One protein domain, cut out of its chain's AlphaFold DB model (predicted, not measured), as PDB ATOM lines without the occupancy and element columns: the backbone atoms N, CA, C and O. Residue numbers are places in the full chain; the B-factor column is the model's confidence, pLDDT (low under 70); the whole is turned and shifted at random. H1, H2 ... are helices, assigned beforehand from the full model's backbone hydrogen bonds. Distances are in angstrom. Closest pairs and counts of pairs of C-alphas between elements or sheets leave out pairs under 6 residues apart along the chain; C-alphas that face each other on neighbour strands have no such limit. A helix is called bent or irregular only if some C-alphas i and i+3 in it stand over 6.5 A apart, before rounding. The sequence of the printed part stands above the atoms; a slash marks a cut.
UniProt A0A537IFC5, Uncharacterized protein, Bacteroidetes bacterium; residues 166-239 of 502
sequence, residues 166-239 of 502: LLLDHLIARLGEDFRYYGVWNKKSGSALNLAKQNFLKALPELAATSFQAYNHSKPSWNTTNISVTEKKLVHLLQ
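What this domain is: This is residues 166 to 239 of the 502 residues of an uncharacterized protein of Bacteroidetes bacterium (UniProt A0A537IFC5). One long helix, H3, has two shorter helices packed on it side by side with it, H1 and H4, and H4 folds back along H3 as the second half of a helical hairpin whose long connecting loop reaches well past the helices. The tip of that loop, residues 218 to 224, sticks out at one end of the model, while the short H2 sits near the three other helices without firmly packing on any of them. The printed part has 74 residues with four named helices, in the order H1, H2, H3, H4, and no named strand; the class is all helix, with 42 residues in the helices. The whole is elongated, spanning 42 by 24 by 17 A, and only just compact, close to loose, with a radius of gyration of the C-alphas of 13.6 A.

Where its parts are: H1 runs from residue 166, C-alpha at (12.604, -16.572, -3.456), to residue 173, 10.2 A from first to last C-alpha. H2 is residues 179 to 183, 5.9 A long. H3, residues 190 to 209, is the longest helix at 30.0 A. It has a kink of 38 degrees near residue 203 and is irregular, with C-alphas 202 and 205 7.0 A apart. H4 is residues 229 to 237, 12.3 A long, and ends with C-alpha 237 at (21.348, -3.245, 2.471).

How they stand to each other: H3 touches H1 with residues 194 to 201 alone; the closest C-alphas are those of Leu 168 and Lys 197, 6.4 A apart. H1 and H3 run the same way at a shallow tilt of 23 degrees. H3 and H4 form a helical hairpin and touch, with the C-alphas of Phe 200 and His 236 closest at 5.7 A. They run opposite ways at a shallow tilt of 15 degrees. H1 and H4 are apart. H2 is close but not clearly touching to H1, H3 and H4; its closest C-alpha pairs with them are Phe 179 and Asp 169 at 6.7 A, Gly 183 and Leu 193 at 7.0 A, and Tyr 182 and Leu 237 at 6.3 A. In H1, H2 and H4 every O i to N i+4 pair is within hydrogen-bond range; in H3, 14 of 16 are.

The domain as a whole: The two C-alphas farthest apart, those of Leu 166 and Ser 218, are 42.4 A apart, and C-alpha 218 is at (28.162, 22.843, -1.583). The link from H1 to H2 is tight, that from H2 to H3 is short, and that from H3 to H4, residues 210 to 228, is long. Residues 218 to 224 of this long link stand free. The printed part has no cut. The mean pLDDT of the printed part is 87.3, and residues 181 to 186, of which 181 to 183 belong to H2, are under 70.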
ATOM      1  N   LEU A 166      11.843 -15.956  -2.361       91.94
ATOM      2  CA  LEU A 166      12.604 -16.572  -3.456       91.94
ATOM      3  C   LEU A 166      12.449 -15.830  -4.791       91.94
ATOM      4  O   LEU A 166      13.423 -15.683  -5.528       91.94
ATOM      5  N   LEU A 167      11.242 -15.354  -5.112       92.88
ATOM      6  CA  LEU A 167      11.005 -14.553  -6.319       92.88
ATOM      7  C   LEU A 167      11.772 -13.228  -6.258       92.88
ATOM      8  O   LEU A 167      12.427 -12.846  -7.225       92.88
ATOM      9  N   LEU A 168      11.746 -12.558  -5.106       92.19
ATOM     10  CA  LEU A 168      12.498 -11.325  -4.890       92.19
ATOM     11  C   LEU A 168      14.009 -11.573  -4.948       92.19
ATOM     12  O   LEU A 168      14.714 -10.796  -5.582       92.19
ATOM     13  N   ASP A 169      14.502 -12.674  -4.376       91.62
ATOM     14  CA  ASP A 169      15.914 -13.065  -4.496       91.62
ATOM     15  C   ASP A 169      16.316 -13.303  -5.948       91.62
ATOM     16  O   ASP A 169      17.392 -12.882  -6.360       91.62
ATOM     17  N   HIS A 170      15.445 -13.919  -6.752       92.19
ATOM     18  CA  HIS A 170      15.694 -14.083  -8.180       92.19
ATOM     19  C   HIS A 170      15.823 -12.733  -8.901       92.19
ATOM     20  O   HIS A 170      16.729 -12.560  -9.719       92.19
ATOM     21  N   LEU A 171      14.950 -11.765  -8.599       91.88
ATOM     22  CA  LEU A 171      15.022 -10.421  -9.183       91.88
ATOM     23  C   LEU A 171      16.289  -9.672  -8.748       91.88
ATOM     24  O   LEU A 171      16.946  -9.056  -9.583       91.88
ATOM     25  N   ILE A 172      16.655  -9.762  -7.470       90.75
ATOM     26  CA  ILE A 172      17.862  -9.136  -6.912       90.75
ATOM     27  C   ILE A 172      19.127  -9.765  -7.520       90.75
ATOM     28  O   ILE A 172      20.025  -9.047  -7.960       90.75
ATOM     29  N   ALA A 173      19.170 -11.092  -7.646       90.25
ATOM     30  CA  ALA A 173      20.317 -11.814  -8.195       90.25
ATOM     31  C   ALA A 173      20.605 -11.463  -9.663       90.25
ATOM     32  O   ALA A 173      21.763 -11.445 -10.079       90.25
ATOM     33  N   ARG A 174      19.578 -11.128 -10.458       89.00
ATOM     34  CA  ARG A 174      19.759 -10.644 -11.843       89.00
ATOM     35  C   ARG A 174      20.553  -9.343 -11.927       89.00
ATOM     36  O   ARG A 174      21.106  -9.041 -12.980       89.00
ATOM     37  N   LEU A 175      20.600  -8.595 -10.832       86.50
ATOM     38  CA  LEU A 175      21.294  -7.318 -10.713       86.50
ATOM     39  C   LEU A 175      22.689  -7.494 -10.086       86.50
ATOM     40  O   LEU A 175      23.390  -6.511  -9.880       86.50
ATOM     41  N   GLY A 176      23.106  -8.740  -9.819       85.50
ATOM     42  CA  GLY A 176      24.400  -9.067  -9.213       85.50
ATOM     43  C   GLY A 176      24.441  -8.907  -7.693       85.50
ATOM     44  O   GLY A 176      25.515  -8.975  -7.107       85.50
ATOM     45  N   GLU A 177      23.286  -8.709  -7.057       85.38
ATOM     46  CA  GLU A 177      23.164  -8.494  -5.617       85.38
ATOM     47  C   GLU A 177      22.712  -9.775  -4.902       85.38
ATOM     48  O   GLU A 177      22.009 -10.610  -5.475       85.38
ATOM     49  N   ASP A 178      23.074  -9.933  -3.627       81.75
ATOM     50  CA  ASP A 178      22.648 -11.082  -2.817       81.75
ATOM     51  C   ASP A 178      22.121 -10.645  -1.451       81.75
ATOM     52  O   ASP A 178      22.887 -10.354  -0.529       81.75
ATOM     53  N   PHE A 179      20.792 -10.663  -1.306       78.75
ATOM     54  CA  PHE A 179      20.129 -10.233  -0.080       78.75
ATOM     55  C   PHE A 179      20.240 -11.223   1.082       78.75
ATOM     56  O   PHE A 179      19.920 -10.877   2.219       78.75
ATOM     57  N   ARG A 180      20.703 -12.455   0.842       70.56
ATOM     58  CA  ARG A 180      20.789 -13.488   1.884       70.56
ATOM     59  C   ARG A 180      21.846 -13.148   2.925       70.56
ATOM     60  O   ARG A 180      21.577 -13.297   4.114       70.56
ATOM     61  N   TYR A 181      22.992 -12.620   2.489       65.50
ATOM     62  CA  TYR A 181      24.039 -12.124   3.388       65.50
ATOM     63  C   TYR A 181      23.514 -11.027   4.321       65.50
ATOM     64  O   TYR A 181      23.883 -10.982   5.491       65.50
ATOM     65  N   TYR A 182      22.601 -10.189   3.826       66.81
ATOM     66  CA  TYR A 182      22.012  -9.090   4.589       66.81
ATOM     67  C   TYR A 182      20.853  -9.557   5.491       66.81
ATOM     68  O   TYR A 182      20.687  -9.083   6.610       66.81
ATOM     69  N   GLY A 183      20.036 -10.503   5.020       60.66
ATOM     70  CA  GLY A 183      18.795 -10.922   5.677       60.66
ATOM     71  C   GLY A 183      18.982 -11.687   6.989       60.66
ATOM     72  O   GLY A 183      18.187 -11.485   7.906       60.66
ATOM     73  N   VAL A 184      20.029 -12.517   7.101       66.56
ATOM     74  CA  VAL A 184      20.302 -13.346   8.301       66.56
ATOM     75  C   VAL A 184      20.437 -12.491   9.562       66.56
ATOM     76  O   VAL A 184      19.970 -12.861  10.635       66.56
ATOM     77  N   TRP A 185      21.014 -11.308   9.406       69.19
ATOM     78  CA  TRP A 185      21.454 -10.454  10.499       69.19
ATOM     79  C   TRP A 185      20.488  -9.308  10.813       69.19
ATOM     80  O   TRP A 185      20.576  -8.659  11.853       69.19
ATOM     81  N   ASN A 186      19.492  -9.092   9.953       69.06
ATOM     82  CA  ASN A 186      18.528  -8.005  10.099       69.06
ATOM     83  C   ASN A 186      17.344  -8.345  11.024       69.06
ATOM     84  O   ASN A 186      16.438  -7.525  11.151       69.06
ATOM     85  N   LYS A 187      17.317  -9.538  11.647       72.38
ATOM     86  CA  LYS A 187      16.198 -10.062  12.471       72.38
ATOM     87  C   LYS A 187      14.816  -9.928  11.791       72.38
ATOM     88  O   LYS A 187      13.784  -9.906  12.456       72.38
ATOM     89  N   LYS A 188      14.778  -9.834  10.455       80.88
ATOM     90  CA  LYS A 188      13.551  -9.747   9.651       80.88
ATOM     91  C   LYS A 188      13.244 -11.114   9.056       80.88
ATOM     92  O   LYS A 188      14.108 -11.741   8.453       80.88
ATOM     93  N   SER A 189      11.994 -11.539   9.163       85.12
ATOM     94  CA  SER A 189      11.486 -12.773   8.562       85.12
ATOM     95  C   SER A 189      10.141 -12.520   7.879       85.12
ATOM     96  O   SER A 189       9.554 -11.442   8.018       85.12
ATOM     97  N   GLY A 190       9.685 -13.489   7.081       88.62
ATOM     98  CA  GLY A 190       8.375 -13.446   6.432       88.62
ATOM     99  C   GLY A 190       8.140 -12.178   5.604       88.62
ATOM    100  O   GLY A 190       8.995 -11.737   4.829       88.62
ATOM    101  N   SER A 191       6.974 -11.562   5.792       89.69
ATOM    102  CA  SER A 191       6.569 -10.314   5.134       89.69
ATOM    103  C   SER A 191       7.524  -9.139   5.368       89.69
ATOM    104  O   SER A 191       7.766  -8.374   4.434       89.69
ATOM    105  N   ALA A 192       8.130  -9.008   6.554       89.25
ATOM    106  CA  ALA A 192       9.065  -7.919   6.845       89.25
ATOM    107  C   ALA A 192      10.352  -8.014   6.005       89.25
ATOM    108  O   ALA A 192      10.869  -6.996   5.543       89.25
ATOM    109  N   LEU A 193      10.854  -9.233   5.770       88.50
ATOM    110  CA  LEU A 193      11.997  -9.470   4.883       88.50
ATOM    111  C   LEU A 193      11.627  -9.223   3.414       88.50
ATOM    112  O   LEU A 193      12.404  -8.634   2.665       88.50
ATOM    113  N   ASN A 194      10.428  -9.632   3.002       90.50
ATOM    114  CA  ASN A 194       9.943  -9.385   1.645       90.50
ATOM    115  C   ASN A 194       9.812  -7.887   1.352       90.50
ATOM    116  O   ASN A 194      10.250  -7.431   0.300       90.50
ATOM    117  N   LEU A 195       9.285  -7.109   2.301       90.62
ATOM    118  CA  LEU A 195       9.189  -5.657   2.174       90.62
ATOM    119  C   LEU A 195      10.574  -5.002   2.059       90.62
ATOM    120  O   LEU A 195      10.775  -4.127   1.222       90.62
ATOM    121  N   ALA A 196      11.548  -5.459   2.849       89.75
ATOM    122  CA  ALA A 196      12.933  -4.998   2.772       89.75
ATOM    123  C   ALA A 196      13.540  -5.203   1.370       89.75
ATOM    124  O   ALA A 196      14.090  -4.265   0.788       89.75
ATOM    125  N   LYS A 197      13.380  -6.408   0.810       90.75
ATOM    126  CA  LYS A 197      13.827  -6.764  -0.546       90.75
ATOM    127  C   LYS A 197      13.118  -5.944  -1.626       90.75
ATOM    128  O   LYS A 197      13.770  -5.446  -2.541       90.75
ATOM    129  N   GLN A 198      11.801  -5.762  -1.506       91.75
ATOM    130  CA  GLN A 198      11.020  -4.925  -2.422       91.75
ATOM    131  C   GLN A 198      11.495  -3.471  -2.398       91.75
ATOM    132  O   GLN A 198      11.743  -2.894  -3.452       91.75
ATOM    133  N   ASN A 199      11.684  -2.887  -1.212       91.12
ATOM    134  CA  ASN A 199      12.163  -1.512  -1.073       91.12
ATOM    135  C   ASN A 199      13.547  -1.322  -1.710       91.12
ATOM    136  O   ASN A 199      13.778  -0.309  -2.366       91.12
ATOM    137  N   PHE A 200      14.445  -2.302  -1.567       91.06
ATOM    138  CA  PHE A 200      15.748  -2.272  -2.232       91.06
ATOM    139  C   PHE A 200      15.623  -2.326  -3.762       91.06
ATOM    140  O   PHE A 200      16.210  -1.492  -4.449       91.06
ATOM    141  N   LEU A 201      14.804  -3.239  -4.300       92.19
ATOM    142  CA  LEU A 201      14.546  -3.336  -5.744       92.19
ATOM    143  C   LEU A 201      13.950  -2.047  -6.325       92.19
ATOM    144  O   LEU A 201      14.337  -1.642  -7.419       92.19
ATOM    145  N   LYS A 202      13.047  -1.378  -5.594       92.31
ATOM    146  CA  LYS A 202      12.464  -0.089  -6.007       92.31
ATOM    147  C   LYS A 202      13.487   1.045  -6.022       92.31
ATOM    148  O   LYS A 202      13.408   1.914  -6.881       92.31
ATOM    149  N   ALA A 203      14.436   1.042  -5.085       91.06
ATOM    150  CA  ALA A 203      15.484   2.058  -5.008       91.06
ATOM    151  C   ALA A 203      16.598   1.846  -6.046       91.06
ATOM    152  O   ALA A 203      17.260   2.800  -6.457       91.06
ATOM    153  N   LEU A 204      16.813   0.603  -6.492       88.75
ATOM    154  CA  LEU A 204      17.972   0.243  -7.303       88.75
ATOM    155  C   LEU A 204      18.133   1.036  -8.613       88.75
ATOM    156  O   LEU A 204      19.271   1.390  -8.911       88.75
ATOM    157  N   PRO A 205      17.081   1.372  -9.387       87.94
ATOM    158  CA  PRO A 205      17.243   2.173 -10.602       87.94
ATOM    159  C   PRO A 205      17.914   3.534 -10.356       87.94
ATOM    160  O   PRO A 205      18.781   3.933 -11.133       87.94
ATOM    161  N   GLU A 206      17.573   4.224  -9.259       87.25
ATOM    162  CA  GLU A 206      18.225   5.488  -8.870       87.25
ATOM    163  C   GLU A 206      19.682   5.242  -8.450       87.25
ATOM    164  O   GLU A 206      20.598   5.941  -8.900       87.25
ATOM    165  N   LEU A 207      19.896   4.218  -7.614       89.62
ATOM    166  CA  LEU A 207      21.207   3.883  -7.053       89.62
ATOM    167  C   LEU A 207      22.203   3.414  -8.123       89.62
ATOM    168  O   LEU A 207      23.386   3.733  -8.048       89.62
ATOM    169  N   ALA A 208      21.731   2.669  -9.122       85.50
ATOM    170  CA  ALA A 208      22.551   2.148 -10.206       85.50
ATOM    171  C   ALA A 208      22.939   3.249 -11.201       85.50
ATOM    172  O   ALA A 208      24.084   3.299 -11.642       85.50
ATOM    173  N   ALA A 209      22.018   4.163 -11.529       85.88
ATOM    174  CA  ALA A 209      22.278   5.237 -12.489       85.88
ATOM    175  C   ALA A 209      23.341   6.232 -12.001       85.88
ATOM    176  O   ALA A 209      24.095   6.787 -12.799       85.88
ATOM    177  N   THR A 210      23.401   6.458 -10.689       87.94
ATOM    178  CA  THR A 210      24.337   7.393 -10.049       87.94
ATOM    179  C   THR A 210      25.326   6.673  -9.134       87.94
ATOM    180  O   THR A 210      25.795   7.234  -8.142       87.94
ATOM    181  N   SER A 211      25.665   5.422  -9.469       80.06
ATOM    182  CA  SER A 211      26.570   4.591  -8.673       80.06
ATOM    183  C   SER A 211      27.852   5.352  -8.330       80.06
ATOM    184  O   SER A 211      28.496   5.912  -9.220       80.06
ATOM    185  N   PHE A 212      28.223   5.363  -7.050       80.81
ATOM    186  CA  PHE A 212      29.417   6.044  -6.529       80.81
ATOM    187  C   PHE A 212      29.425   7.574  -6.672       80.81
ATOM    188  O   PHE A 212      30.473   8.202  -6.522       80.81
ATOM    189  N   GLN A 213      28.273   8.206  -6.917       89.56
ATOM    190  CA  GLN A 213      28.168   9.657  -6.820       89.56
ATOM    191  C   GLN A 213      28.337  10.100  -5.356       89.56
ATOM    192  O   GLN A 213      27.568   9.710  -4.469       89.56
ATOM    193  N   ALA A 214      29.347  10.938  -5.124       90.12
ATOM    194  CA  ALA A 214      29.570  11.609  -3.849       90.12
ATOM    195  C   ALA A 214      28.439  12.602  -3.539       90.12
ATOM    196  O   ALA A 214      27.748  13.099  -4.435       90.12
ATOM    197  N   TYR A 215      28.266  12.926  -2.259       92.00
ATOM    198  CA  TYR A 215      27.295  13.941  -1.862       92.00
ATOM    199  C   TYR A 215      27.735  15.336  -2.326       92.00
ATOM    200  O   TYR A 215      28.921  15.630  -2.501       92.00
ATOM    201  N   ASN A 216      26.775  16.241  -2.512       93.50
ATOM    202  CA  ASN A 216      27.098  17.602  -2.910       93.50
ATOM    203  C   ASN A 216      27.509  18.431  -1.682       93.50
ATOM    204  O   ASN A 216      26.651  18.941  -0.963       93.50
ATOM    205  N   HIS A 217      28.813  18.616  -1.476       92.44
ATOM    206  CA  HIS A 217      29.356  19.366  -0.340       92.44
ATOM    207  C   HIS A 217      29.062  20.877  -0.363       92.44
ATOM    208  O   HIS A 217      29.201  21.524   0.668       92.44
ATOM    209  N   SER A 218      28.613  21.439  -1.493       92.19
ATOM    210  CA  SER A 218      28.162  22.843  -1.583       92.19
ATOM    211  C   SER A 218      26.715  23.062  -1.121       92.19
ATOM    212  O   SER A 218      26.209  24.182  -1.167       92.19
ATOM    213  N   LYS A 219      26.021  21.994  -0.709       94.62
ATOM    214  CA  LYS A 219      24.654  22.044  -0.182       94.62
ATOM    215  C   LYS A 219      24.611  21.464   1.233       94.62
ATOM    216  O   LYS A 219      25.400  20.567   1.537       94.62
ATOM    217  N   PRO A 220      23.666  21.902   2.085       94.19
ATOM    218  CA  PRO A 220      23.482  21.311   3.407       94.19
ATOM    219  C   PRO A 220      23.302  19.789   3.329       94.19
ATOM    220  O   PRO A 220      22.476  19.291   2.558       94.19
ATOM    221  N   SER A 221      24.085  19.047   4.113       93.31
ATOM    222  CA  SER A 221      23.993  17.578   4.216       93.31
ATOM    223  C   SER A 221      23.491  17.090   5.576       93.31
ATOM    224  O   SER A 221      22.960  15.990   5.665       93.31
ATOM    225  N   TRP A 222      23.607  17.901   6.633       94.75
ATOM    226  CA  TRP A 222      23.139  17.528   7.969       94.75
ATOM    227  C   TRP A 222      21.617  17.638   8.090       94.75
ATOM    228  O   TRP A 222      21.048  18.663   7.716       94.75
ATOM    229  N   ASN A 223      20.968  16.613   8.638       93.19
ATOM    230  CA  ASN A 223      19.517  16.422   8.671       93.19
ATOM    231  C   ASN A 223      18.855  16.477   7.281       93.19
ATOM    232  O   ASN A 223      17.697  16.877   7.156       93.19
ATOM    233  N   THR A 224      19.574  16.090   6.222       93.19
ATOM    234  CA  THR A 224      19.034  16.030   4.856       93.19
ATOM    235  C   THR A 224      19.339  14.689   4.189       93.19
ATOM    236  O   THR A 224      20.090  13.866   4.710       93.19
ATOM    237  N   THR A 225      18.754  14.475   3.009       90.88
ATOM    238  CA  THR A 225      18.999  13.313   2.138       90.88
ATOM    239  C   THR A 225      20.163  13.533   1.159       90.88
ATOM    240  O   THR A 225      20.388  12.713   0.265       90.88
ATOM    241  N   ASN A 226      20.907  14.643   1.296       93.94
ATOM    242  CA  ASN A 226      22.120  14.931   0.523       93.94
ATOM    243  C   ASN A 226      23.305  14.133   1.091       93.94
ATOM    244  O   ASN A 226      24.228  14.684   1.692       93.94
ATOM    245  N   ILE A 227      23.230  12.823   0.899       92.69
ATOM    246  CA  ILE A 227      24.241  11.829   1.254       92.69
ATOM    247  C   ILE A 227      24.746  11.135  -0.014       92.69
ATOM    248  O   ILE A 227      24.117  11.229  -1.074       92.69
ATOM    249  N   SER A 228      25.891  10.460   0.076       91.88
ATOM    250  CA  SER A 228      26.451   9.737  -1.067       91.88
ATOM    251  C   SER A 228      25.529   8.589  -1.483       91.88
ATOM    252  O   SER A 228      24.786   8.023  -0.677       91.88
ATOM    253  N   VAL A 229      25.578   8.216  -2.761       92.12
ATOM    254  CA  VAL A 229      24.762   7.104  -3.272       92.12
ATOM    255  C   VAL A 229      25.156   5.782  -2.611       92.12
ATOM    256  O   VAL A 229      24.296   4.944  -2.350       92.12
ATOM    257  N   THR A 230      26.431   5.629  -2.247       90.44
ATOM    258  CA  THR A 230      26.918   4.495  -1.457       90.44
ATOM    259  C   THR A 230      26.265   4.449  -0.075       90.44
ATOM    260  O   THR A 230      25.762   3.398   0.306       90.44
ATOM    261  N   GLU A 231      26.188   5.573   0.653       92.19
ATOM    262  CA  GLU A 231      25.463   5.631   1.935       92.19
ATOM    263  C   GLU A 231      23.988   5.238   1.751       92.19
ATOM    264  O   GLU A 231      23.484   4.400   2.498       92.19
ATOM    265  N   LYS A 232      23.304   5.759   0.718       92.62
ATOM    266  CA  LYS A 232      21.910   5.376   0.411       92.62
ATOM    267  C   LYS A 232      21.776   3.872   0.154       92.62
ATOM    268  O   LYS A 232      20.851   3.243   0.661       92.62
ATOM    269  N   LYS A 233      22.697   3.285  -0.618       91.19
ATOM    270  CA  LYS A 233      22.711   1.844  -0.895       91.19
ATOM    271  C   LYS A 233      22.883   1.049   0.400       91.19
ATOM    272  O   LYS A 233      22.083   0.160   0.670       91.19
ATOM    273  N   LEU A 234      23.861   1.414   1.232       90.44
ATOM    274  CA  LEU A 234      24.124   0.757   2.516       90.44
ATOM    275  C   LEU A 234      22.938   0.858   3.482       90.44
ATOM    276  O   LEU A 234      22.652  -0.116   4.172       90.44
ATOM    277  N   VAL A 235      22.194   1.970   3.481       90.94
ATOM    278  CA  VAL A 235      20.943   2.107   4.247       90.94
ATOM    279  C   VAL A 235      19.932   1.029   3.854       90.94
ATOM    280  O   VAL A 235      19.348   0.388   4.729       90.94
ATOM    281  N   HIS A 236      19.759   0.761   2.557       89.38
ATOM    282  CA  HIS A 236      18.872  -0.310   2.107       89.38
ATOM    283  C   HIS A 236      19.434  -1.710   2.383       89.38
ATOM    284  O   HIS A 236      18.671  -2.602   2.745       89.38
ATOM    285  N   LEU A 237      20.742  -1.928   2.243       87.62
ATOM    286  CA  LEU A 237      21.348  -3.245   2.471       87.62
ATOM    287  C   LEU A 237      21.331  -3.633   3.956       87.62
ATOM    288  O   LEU A 237      20.822  -4.689   4.327       87.62
ATOM    289  N   LEU A 238      21.811  -2.742   4.822       87.31
ATOM    290  CA  LEU A 238      21.865  -2.947   6.272       87.31
ATOM    291  C   LEU A 238      20.513  -2.695   6.957       87.31
ATOM    292  O   LEU A 238      20.386  -2.890   8.164       87.31
ATOM    293  N   GLN A 239      19.485  -2.287   6.200       87.38
ATOM    294  CA  GLN A 239      18.153  -1.966   6.720       87.38
ATOM    295  C   GLN A 239      18.226  -0.939   7.857       87.38
ATOM    296  O   GLN A 239      17.706  -1.169   8.950       87.38
TER     297      GLN A 239